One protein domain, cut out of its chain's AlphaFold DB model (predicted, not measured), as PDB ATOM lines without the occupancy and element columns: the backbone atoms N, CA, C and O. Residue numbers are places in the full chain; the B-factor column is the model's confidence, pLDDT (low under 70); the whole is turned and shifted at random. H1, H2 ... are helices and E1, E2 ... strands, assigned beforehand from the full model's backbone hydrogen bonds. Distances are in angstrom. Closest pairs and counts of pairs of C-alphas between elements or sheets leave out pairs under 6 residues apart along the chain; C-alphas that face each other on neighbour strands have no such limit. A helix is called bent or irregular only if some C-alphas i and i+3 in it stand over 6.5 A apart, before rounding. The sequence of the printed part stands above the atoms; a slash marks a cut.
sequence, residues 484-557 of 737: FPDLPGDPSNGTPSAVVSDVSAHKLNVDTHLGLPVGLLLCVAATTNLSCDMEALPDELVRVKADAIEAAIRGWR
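AT A GLANCE: This is residues 484 to 557 of the 737 residues of the protein "RHTO0S25e00760g1_1" of Rhodosporidium toruloides (UniProt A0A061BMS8). Two helices of similar length, H1 and H2, fold back on each other as a helical hairpin, side by side and nearly antiparallel, and a largely irregular stretch of chain, residues 484 to 517, covers one side of the pair. That stretch holds the short strand E1, which lies away from H1 and comes nearest to H2 at Val 499. The printed part has 74 residues, with one named strand and two named helices in the order E1, H1, H2; E1 pairs with no named strand, and the class is mostly helix. The whole is compact, with a radius of gyration of the C-alphas of 12.1 A, and the C-alphas span 35 by 26 by 20 A along their three main axes.

IN THESE COORDINATES: The printed part begins at Phe 484, whose C-alpha is at (34.426, -29.067, 24.518). The strand E1 is residues 495 to 499, 8.2 A from first to last C-alpha, with C-alpha 495 at (36.904, -11.686, 28.981). Residues 500 to 517 hold no named element; within them residues 512 to 513 pair with residues 516 to 517, antiparallel. H1 is residues 518 to 533, 22.5 A long, and begins with C-alpha 518 at (45.083, -33.255, 25.130). H2 is residues 539 to 555, 23.7 A long, and ends with C-alpha 555 at (52.382, -22.028, 21.797).

HOW THE PARTS SIT: H1 and H2 touch, with 10 pairs of C-alphas within 8 A. Their closest C-alphas are those of Cys 523 and Ile 549, 6.0 A apart. Their lines stand at a shallow tilt of 14 degrees, and they run opposite ways. They form a helical hairpin, joined by a tight link of 5 residues. E1 and H2 have 2 pairs of C-alphas within 8 A, and the closest, those of Val 499 and Ala 548, are 6.8 A apart. E1 and H1 are apart. In H1 and H2 every O i to N i+4 pair is within hydrogen-bond range. Neither helix is bent or irregular.

THE WHOLE: The two C-alphas farthest apart are those of Asn 509 and Pro 538, at 35.9 A, while the first and last printed C-alphas, of Phe 484 and Arg 557, are 20.5 A apart. The printed part has no cut. The link from E1 to H1, 18 residues, is long. Residues 535 to 540, of which 539 to 540 belong to H2, stand free. The mean pLDDT of the printed part is 89.8; residues 496 to 497 and 506 to 507 are under 70, and the mean is 72 in E1 and 97 in each helix.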
ATOM      1  N   PHE A 484      33.340 -29.264  23.564       94.62
ATOM      2  CA  PHE A 484      34.426 -29.067  24.518       94.62
ATOM      3  C   PHE A 484      34.380 -27.629  25.042       94.62
ATOM      4  O   PHE A 484      34.273 -26.700  24.234       94.62
ATOM      5  N   PRO A 485      34.458 -27.415  26.364       91.00
ATOM      6  CA  PRO A 485      34.602 -26.075  26.908       91.00
ATOM      7  C   PRO A 485      35.967 -25.486  26.527       91.00
ATOM      8  O   PRO A 485      36.945 -26.214  26.354       91.00
ATOM      9  N   ASP A 486      36.020 -24.158  26.411       89.31
ATOM     10  CA  ASP A 486      37.262 -23.389  26.258       89.31
ATOM     11  C   ASP A 486      38.131 -23.792  25.044       89.31
ATOM     12  O   ASP A 486      39.364 -23.756  25.089       89.31
ATOM     13  N   LEU A 487      37.496 -24.142  23.917       94.25
ATOM     14  CA  LEU A 487      38.218 -24.420  22.677       94.25
ATOM     15  C   LEU A 487      39.017 -23.193  22.194       94.25
ATOM     16  O   LEU A 487      38.546 -22.055  22.279       94.25
ATOM     17  N   PRO A 488      40.212 -23.391  21.611       94.00
ATOM     18  CA  PRO A 488      40.951 -22.300  20.990       94.00
ATOM     19  C   PRO A 488      40.124 -21.571  19.929       94.00
ATOM     20  O   PRO A 488      39.523 -22.191  19.053       94.00
ATOM     21  N   GLY A 489      40.108 -20.240  19.996       91.38
ATOM     22  CA  GLY A 489      39.277 -19.392  19.137       91.38
ATOM     23  C   GLY A 489      37.870 -19.108  19.672       91.38
ATOM     24  O   GLY A 489      37.213 -18.202  19.153       91.38
ATOM     25  N   ASP A 490      37.410 -19.795  20.718       90.75
ATOM     26  CA  ASP A 490      36.156 -19.447  21.386       90.75
ATOM     27  C   ASP A 490      36.331 -18.267  22.355       90.75
ATOM     28  O   ASP A 490      37.446 -17.988  22.821       90.75
ATOM     29  N   PRO A 491      35.250 -17.504  22.616       85.75
ATOM     30  CA  PRO A 491      35.297 -16.388  23.549       85.75
ATOM     31  C   PRO A 491      35.645 -16.886  24.954       85.75
ATOM     32  O   PRO A 491      35.010 -17.793  25.482       85.75
ATOM     33  N   SER A 492      36.642 -16.263  25.578       79.31
ATOM     34  CA  SER A 492      37.057 -16.608  26.934       79.31
ATOM     35  C   SER A 492      35.972 -16.244  27.949       79.31
ATOM     36  O   SER A 492      35.500 -15.103  27.984       79.31
ATOM     37  N   ASN A 493      35.663 -17.180  28.849       75.56
ATOM     38  CA  ASN A 493      34.695 -17.007  29.936       75.56
ATOM     39  C   ASN A 493      34.974 -15.777  30.829       75.56
ATOM     40  O   ASN A 493      34.045 -15.161  31.349       75.56
ATOM     41  N   GLY A 494      36.245 -15.387  31.001       73.44
ATOM     42  CA  GLY A 494      36.640 -14.250  31.846       73.44
ATOM     43  C   GLY A 494      36.672 -12.896  31.129       73.44
ATOM     44  O   GLY A 494      36.578 -11.849  31.771       73.44
ATOM     45  N   THR A 495      36.802 -12.898  29.803       71.94
ATOM     46  CA  THR A 495      36.904 -11.686  28.981       71.94
ATOM     47  C   THR A 495      36.295 -11.956  27.604       71.94
ATOM     48  O   THR A 495      37.013 -12.425  26.724       71.94
ATOM     49  N   PRO A 496      35.015 -11.607  27.369       69.25
ATOM     50  CA  PRO A 496      34.304 -11.923  26.124       69.25
ATOM     51  C   PRO A 496      34.963 -11.377  24.846       69.25
ATOM     52  O   PRO A 496      34.697 -11.863  23.753       69.25
ATOM     53  N   SER A 497      35.819 -10.354  24.966       63.78
ATOM     54  CA  SER A 497      36.593  -9.797  23.846       63.78
ATOM     55  C   SER A 497      37.887 -10.557  23.527       63.78
ATOM     56  O   SER A 497      38.503 -10.263  22.505       63.78
ATOM     57  N   ALA A 498      38.342 -11.466  24.393       73.56
ATOM     58  CA  ALA A 498      39.553 -12.249  24.175       73.56
ATOM     59  C   ALA A 498      39.189 -13.677  23.769       73.56
ATOM     60  O   ALA A 498      38.294 -14.285  24.351       73.56
ATOM     61  N   VAL A 499      39.910 -14.210  22.787       81.12
ATOM     62  CA  VAL A 499      39.802 -15.611  22.374       81.12
ATOM     63  C   VAL A 499      40.771 -16.469  23.175       81.12
ATOM     64  O   VAL A 499      41.879 -16.024  23.491       81.12
ATOM     65  N   VAL A 500      40.370 -17.697  23.495       81.62
ATOM     66  CA  VAL A 500      41.285 -18.680  24.085       81.62
ATOM     67  C   VAL A 500      42.385 -18.986  23.066       81.62
ATOM     68  O   VAL A 500      42.105 -19.355  21.927       81.62
ATOM     69  N   SER A 501      43.645 -18.790  23.456       79.88
ATOM     70  CA  SER A 501      44.812 -19.034  22.594       79.88
ATOM     71  C   SER A 501      45.906 -19.859  23.268       79.88
ATOM     72  O   SER A 501      46.925 -20.131  22.643       79.88
ATOM     73  N   ASP A 502      45.744 -20.209  24.545       83.69
ATOM     74  CA  ASP A 502      46.702 -21.028  25.285       83.69
ATOM     75  C   ASP A 502      46.023 -22.307  25.772       83.69
ATOM     76  O   ASP A 502      45.219 -22.299  26.702       83.69
ATOM     77  N   VAL A 503      46.364 -23.417  25.125       83.81
ATOM     78  CA  VAL A 503      45.909 -24.757  25.513       83.81
ATOM     79  C   VAL A 503      46.795 -25.388  26.583       83.81
ATOM     80  O   VAL A 503      46.370 -26.335  27.232       83.81
ATOM     81  N   SER A 504      47.995 -24.852  26.813       79.25
ATOM     82  CA  SER A 504      48.967 -25.403  27.769       79.25
ATOM     83  C   SER A 504      48.608 -25.061  29.216       79.25
ATOM     84  O   SER A 504      49.089 -25.704  30.142       79.25
ATOM     85  N   ALA A 505      47.774 -24.038  29.418       70.62
ATOM     86  CA  ALA A 505      47.317 -23.606  30.735       70.62
ATOM     87  C   ALA A 505      46.233 -24.515  31.342       70.62
ATOM     88  O   ALA A 505      45.951 -24.407  32.540       70.62
ATOM     89  N   HIS A 506      45.626 -25.403  30.547       69.12
ATOM     90  CA  HIS A 506      44.628 -26.343  31.043       69.12
ATOM     91  C   HIS A 506      45.326 -27.386  31.918       69.12
ATOM     92  O   HIS A 506      46.036 -28.257  31.421       69.12
ATOM     93  N   LYS A 507      45.131 -27.289  33.238       69.31
ATOM     94  CA  LYS A 507      45.561 -28.311  34.200       69.31
ATOM     95  C   LYS A 507      44.655 -29.528  34.064       69.31
ATOM     96  O   LYS A 507      43.695 -29.687  34.813       69.31
ATOM     97  N   LEU A 508      44.923 -30.339  33.055       74.56
ATOM     98  CA  LEU A 508      44.220 -31.590  32.841       74.56
ATOM     99  C   LEU A 508      44.890 -32.683  33.671       74.56
ATOM    100  O   LEU A 508      46.101 -32.682  33.856       74.56
ATOM    101  N   ASN A 509      44.089 -33.620  34.178       75.38
ATOM    102  CA  ASN A 509      44.605 -34.762  34.942       75.38
ATOM    103  C   ASN A 509      45.358 -35.773  34.055       75.38
ATOM    104  O   ASN A 509      46.036 -36.660  34.568       75.38
ATOM    105  N   VAL A 510      45.216 -35.658  32.733       80.88
ATOM    106  CA  VAL A 510      45.872 -36.508  31.741       80.88
ATOM    107  C   VAL A 510      46.444 -35.603  30.658       80.88
ATOM    108  O   VAL A 510      45.711 -34.857  30.010       80.88
ATOM    109  N   ASP A 511      47.758 -35.680  30.461       83.31
ATOM    110  CA  ASP A 511      48.468 -34.817  29.513       83.31
ATOM    111  C   ASP A 511      48.374 -35.319  28.069       83.31
ATOM    112  O   ASP A 511      48.490 -34.553  27.110       83.31
ATOM    113  N   THR A 512      48.198 -36.626  27.886       85.69
ATOM    114  CA  THR A 512      48.218 -37.303  26.585       85.69
ATOM    115  C   THR A 512      47.252 -38.473  26.614       85.69
ATOM    116  O   THR A 512      47.227 -39.195  27.598       85.69
ATOM    117  N   HIS A 513      46.497 -38.694  25.540       84.25
ATOM    118  CA  HIS A 513      45.661 -39.879  25.361       84.25
ATOM    119  C   HIS A 513      45.944 -40.491  23.988       84.25
ATOM    120  O   HIS A 513      46.006 -39.765  23.002       84.25
ATOM    121  N   LEU A 514      46.206 -41.803  23.926       80.44
ATOM    122  CA  LEU A 514      46.602 -42.506  22.686       80.44
ATOM    123  C   LEU A 514      47.759 -41.809  21.926       80.44
ATOM    124  O   LEU A 514      47.807 -41.760  20.704       80.44
ATOM    125  N   GLY A 515      48.702 -41.228  22.676       85.62
ATOM    126  CA  GLY A 515      49.854 -40.479  22.153       85.62
ATOM    127  C   GLY A 515      49.552 -39.072  21.622       85.62
ATOM    128  O   GLY A 515      50.499 -38.339  21.341       85.62
ATOM    129  N   LEU A 516      48.282 -38.659  21.559       92.56
ATOM    130  CA  LEU A 516      47.853 -37.298  21.243       92.56
ATOM    131  C   LEU A 516      47.783 -36.447  22.527       92.56
ATOM    132  O   LEU A 516      46.985 -36.743  23.422       92.56
ATOM    133  N   PRO A 517      48.589 -35.376  22.651       94.06
ATOM    134  CA  PRO A 517      48.468 -34.447  23.768       94.06
ATOM    135  C   PRO A 517      47.085 -33.802  23.827       94.06
ATOM    136  O   PRO A 517      46.593 -33.309  22.810       94.06
ATOM    137  N   VAL A 518      46.477 -33.723  25.012       92.25
ATOM    138  CA  VAL A 518      45.083 -33.255  25.130       92.25
ATOM    139  C   VAL A 518      44.928 -31.790  24.700       92.25
ATOM    140  O   VAL A 518      43.957 -31.429  24.042       92.25
ATOM    141  N   GLY A 519      45.930 -30.942  24.949       93.62
ATOM    142  CA  GLY A 519      45.924 -29.572  24.421       93.62
ATOM    143  C   GLY A 519      45.888 -29.513  22.884       93.62
ATOM    144  O   GLY A 519      45.257 -28.626  22.314       93.62
ATOM    145  N   LEU A 520      46.517 -30.474  22.199       96.31
ATOM    146  CA  LEU A 520      46.466 -30.583  20.739       96.31
ATOM    147  C   LEU A 520      45.170 -31.244  20.256       96.31
ATOM    148  O   LEU A 520      44.661 -30.842  19.212       96.31
ATOM    149  N   LEU A 521      44.588 -32.171  21.025       95.69
ATOM    150  CA  LEU A 521      43.238 -32.694  20.784       95.69
ATOM    151  C   LEU A 521      42.207 -31.557  20.733       95.69
ATOM    152  O   LEU A 521      41.407 -31.499  19.802       95.69
ATOM    153  N   LEU A 522      42.265 -30.612  21.678       95.88
ATOM    154  CA  LEU A 522      41.396 -29.430  21.676       95.88
ATOM    155  C   LEU A 522      41.611 -28.561  20.427       95.88
ATOM    156  O   LEU A 522      40.652 -28.062  19.844       95.88
ATOM    157  N   CYS A 523      42.853 -28.422  19.954       97.88
ATOM    158  CA  CYS A 523      43.137 -27.745  18.685       97.88
ATOM    159  C   CYS A 523      42.554 -28.496  17.472       97.88
ATOM    160  O   CYS A 523      42.058 -27.849  16.547       97.88
ATOM    161  N   VAL A 524      42.586 -29.835  17.462       98.06
ATOM    162  CA  VAL A 524      41.934 -30.660  16.426       98.06
ATOM    163  C   VAL A 524      40.422 -30.440  16.457       98.06
ATOM    164  O   VAL A 524      39.848 -30.109  15.423       98.06
ATOM    165  N   ALA A 525      39.788 -30.528  17.629       97.81
ATOM    166  CA  ALA A 525      38.354 -30.291  17.793       97.81
ATOM    167  C   ALA A 525      37.942 -28.884  17.321       97.81
ATOM    168  O   ALA A 525      37.010 -28.739  16.528       97.81
ATOM    169  N   ALA A 526      38.680 -27.846  17.730       98.19
ATOM    170  CA  ALA A 526      38.445 -26.470  17.295       98.19
ATOM    171  C   ALA A 526      38.589 -26.305  15.774       98.19
ATOM    172  O   ALA A 526      37.760 -25.655  15.137       98.19
ATOM    173  N   THR A 527      39.611 -26.928  15.177       98.50
ATOM    174  CA  THR A 527      39.843 -26.914  13.724       98.50
ATOM    175  C   THR A 527      38.685 -27.564  12.973       98.50
ATOM    176  O   THR A 527      38.166 -26.990  12.017       98.50
ATOM    177  N   THR A 528      38.264 -28.744  13.422       98.06
ATOM    178  CA  THR A 528      37.150 -29.503  12.857       98.06
ATOM    179  C   THR A 528      35.858 -28.689  12.893       98.06
ATOM    180  O   THR A 528      35.220 -28.489  11.857       98.06
ATOM    181  N   ASN A 529      35.514 -28.143  14.060       97.81
ATOM    182  CA  ASN A 529      34.292 -27.367  14.247       97.81
ATOM    183  C   ASN A 529      34.314 -26.085  13.404       97.81
ATOM    184  O   ASN A 529      33.356 -25.807  12.686       97.81
ATOM    185  N   LEU A 530      35.442 -25.365  13.385       98.00
ATOM    186  CA  LEU A 530      35.612 -24.187  12.534       98.00
ATOM    187  C   LEU A 530      35.501 -24.527  11.042       98.00
ATOM    188  O   LEU A 530      34.891 -23.765  10.301       98.00
ATOM    189  N   SER A 531      36.051 -25.660  10.595       97.69
ATOM    190  CA  SER A 531      35.961 -26.078   9.188       97.69
ATOM    191  C   SER A 531      34.524 -26.364   8.742       97.69
ATOM    192  O   SER A 531      34.195 -26.136   7.580       97.69
ATOM    193  N   CYS A 532      33.657 -26.795   9.663       97.00
ATOM    194  CA  CYS A 532      32.229 -26.972   9.406       97.00
ATOM    195  C   CYS A 532      31.479 -25.634   9.392       97.00
ATOM    196  O   CYS A 532      30.561 -25.444   8.600       97.00
ATOM    197  N   ASP A 533      31.866 -24.707  10.270       96.88
ATOM    198  CA  ASP A 533      31.164 -23.436  10.473       96.88
ATOM    199  C   ASP A 533      31.626 -22.315   9.537       96.88
ATOM    200  O   ASP A 533      30.941 -21.302   9.403       96.88
ATOM    201  N   MET A 534      32.779 -22.464   8.877       96.81
ATOM    202  CA  MET A 534      33.426 -21.364   8.154       96.81
ATOM    203  C   MET A 534      32.576 -20.755   7.032       96.81
ATOM    204  O   MET A 534      32.768 -19.588   6.714       96.81
ATOM    205  N   GLU A 535      31.640 -21.506   6.447       96.88
ATOM    206  CA  GLU A 535      30.746 -21.000   5.394       96.88
ATOM    207  C   GLU A 535      29.579 -20.169   5.953       96.88
ATOM    208  O   GLU A 535      29.004 -19.346   5.242       96.88
ATOM    209  N   ALA A 536      29.243 -20.355   7.233       97.19
ATOM    210  CA  ALA A 536      28.190 -19.619   7.931       97.19
ATOM    211  C   ALA A 536      28.719 -18.411   8.726       97.19
ATOM    212  O   ALA A 536      27.939 -17.553   9.147       97.19
ATOM    213  N   LEU A 537      30.032 -18.337   8.957       96.88
ATOM    214  CA  LEU A 537      30.677 -17.282   9.736       96.88
ATOM    215  C   LEU A 537      31.272 -16.189   8.828       96.88
ATOM    216  O   LEU A 537      31.726 -16.481   7.726       96.88
ATOM    217  N   PRO A 538      31.351 -14.925   9.289       97.62
ATOM    218  CA  PRO A 538      32.087 -13.887   8.569       97.62
ATOM    219  C   PRO A 538      33.579 -14.229   8.436       97.62
ATOM    220  O   PRO A 538      34.197 -14.641   9.420       97.62
ATOM    221  N   ASP A 539      34.184 -13.946   7.276       96.94
ATOM    222  CA  ASP A 539      35.607 -14.215   6.989       96.94
ATOM    223  C   ASP A 539      36.560 -13.691   8.071       96.94
ATOM    224  O   ASP A 539      37.535 -14.346   8.438       96.94
ATOM    225  N   GLU A 540      36.269 -12.508   8.618       96.69
ATOM    226  CA  GLU A 540      37.078 -11.909   9.679       96.69
ATOM    227  C   GLU A 540      37.033 -12.735  10.970       96.69
ATOM    228  O   GLU A 540      38.061 -12.921  11.620       96.69
ATOM    229  N   LEU A 541      35.868 -13.281  11.326       95.56
ATOM    230  CA  LEU A 541      35.731 -14.142  12.496       95.56
ATOM    231  C   LEU A 541      36.424 -15.488  12.266       95.56
ATOM    232  O   LEU A 541      37.128 -15.961  13.157       95.56
ATOM    233  N   VAL A 542      36.287 -16.071  11.070       97.00
ATOM    234  CA  VAL A 542      37.007 -17.298  10.689       97.00
ATOM    235  C   VAL A 542      38.513 -17.089  10.820       97.00
ATOM    236  O   VAL A 542      39.199 -17.918  11.415       97.00
ATOM    237  N   ARG A 543      39.026 -15.953  10.333       97.12
ATOM    238  CA  ARG A 543      40.440 -15.589  10.434       97.12
ATOM    239  C   ARG A 543      40.896 -15.443  11.885       97.12
ATOM    240  O   ARG A 543      41.908 -16.029  12.245       97.12
ATOM    241  N   VAL A 544      40.145 -14.728  12.726       96.12
ATOM    242  CA  VAL A 544      40.474 -14.565  14.156       96.12
ATOM    243  C   VAL A 544      40.498 -15.912  14.884       96.12
ATOM    244  O   VAL A 544      41.430 -16.170  15.645       96.12
ATOM    245  N   LYS A 545      39.514 -16.787  14.635       97.25
ATOM    246  CA  LYS A 545      39.488 -18.132  15.227       97.25
ATOM    247  C   LYS A 545      40.666 -18.980  14.742       97.25
ATOM    248  O   LYS A 545      41.353 -19.581  15.563       97.25
ATOM    249  N   ALA A 546      40.945 -18.987  13.439       97.88
ATOM    250  CA  ALA A 546      42.069 -19.726  12.868       97.88
ATOM    251  C   ALA A 546      43.425 -19.234  13.409       97.88
ATOM    252  O   ALA A 546      44.255 -20.054  13.795       97.88
ATOM    253  N   ASP A 547      43.621 -17.915  13.515       97.56
ATOM    254  CA  ASP A 547      44.830 -17.305  14.085       97.56
ATOM    255  C   ASP A 547      45.016 -17.717  15.562       97.56
ATOM    256  O   ASP A 547      46.138 -17.988  15.998       97.56
ATOM    257  N   ALA A 548      43.926 -17.810  16.334       96.75
ATOM    258  CA  ALA A 548      43.954 -18.261  17.727       96.75
ATOM    259  C   ALA A 548      44.298 -19.753  17.859       96.75
ATOM    260  O   ALA A 548      45.124 -20.114  18.700       96.75
ATOM    261  N   ILE A 549      43.721 -20.606  17.006       98.00
ATOM    262  CA  ILE A 549      44.047 -22.037  16.947       98.00
ATOM    263  C   ILE A 549      45.518 -22.225  16.544       98.00
ATOM    264  O   ILE A 549      46.247 -22.973  17.194       98.00
ATOM    265  N   GLU A 550      46.006 -21.510  15.523       98.38
ATOM    266  CA  GLU A 550      47.416 -21.573  15.122       98.38
ATOM    267  C   GLU A 550      48.347 -21.120  16.257       98.38
ATOM    268  O   GLU A 550      49.369 -21.767  16.520       98.38
ATOM    269  N   ALA A 551      47.998 -20.033  16.953       97.19
ATOM    270  CA  ALA A 551      48.750 -19.554  18.107       97.19
ATOM    271  C   ALA A 551      48.797 -20.603  19.227       97.19
ATOM    272  O   ALA A 551      49.876 -20.839  19.773       97.19
ATOM    273  N   ALA A 552      47.681 -21.284  19.505       96.88
ATOM    274  CA  ALA A 552      47.609 -22.369  20.478       96.88
ATOM    275  C   ALA A 552      48.509 -23.553  20.091       96.88
ATOM    276  O   ALA A 552      49.315 -24.003  20.906       96.88
ATOM    277  N   ILE A 553      48.469 -24.001  18.831       97.69
ATOM    278  CA  ILE A 553      49.322 -25.097  18.332       97.69
ATOM    279  C   ILE A 553      50.810 -24.730  18.427       97.69
ATOM    280  O   ILE A 553      51.638 -25.546  18.833       97.69
ATOM    281  N   ARG A 554      51.191 -23.504  18.048       97.44
ATOM    282  CA  ARG A 554      52.594 -23.045  18.106       97.44
ATOM    283  C   ARG A 554      53.068 -22.762  19.531       97.44
ATOM    284  O   ARG A 554      54.264 -22.889  19.814       97.44
ATOM    285  N   GLY A 555      52.153 -22.326  20.390       96.06
ATOM    286  CA  GLY A 555      52.382 -22.028  21.797       96.06
ATOM    287  C   GLY A 555      52.504 -23.280  22.656       96.06
ATOM    288  O   GLY A 555      53.249 -23.243  23.631       96.06
ATOM    289  N   TRP A 556      51.858 -24.380  22.253       96.00
ATOM    290  CA  TRP A 556      51.897 -25.649  22.972       96.00
ATOM    291  C   TRP A 556      53.333 -26.118  23.226       96.00
ATOM    292  O   TRP A 556      54.223 -26.003  22.369       96.00
ATOM    293  N   ARG A 557      53.561 -26.642  24.427       93.06
ATOM    294  CA  ARG A 557      54.821 -27.245  24.855       93.06
ATOM    295  C   ARG A 557      54.525 -28.575  25.540       93.06
ATOM    296  O   ARG A 557      53.517 -28.652  26.244       93.06
TER     297      ARG A 557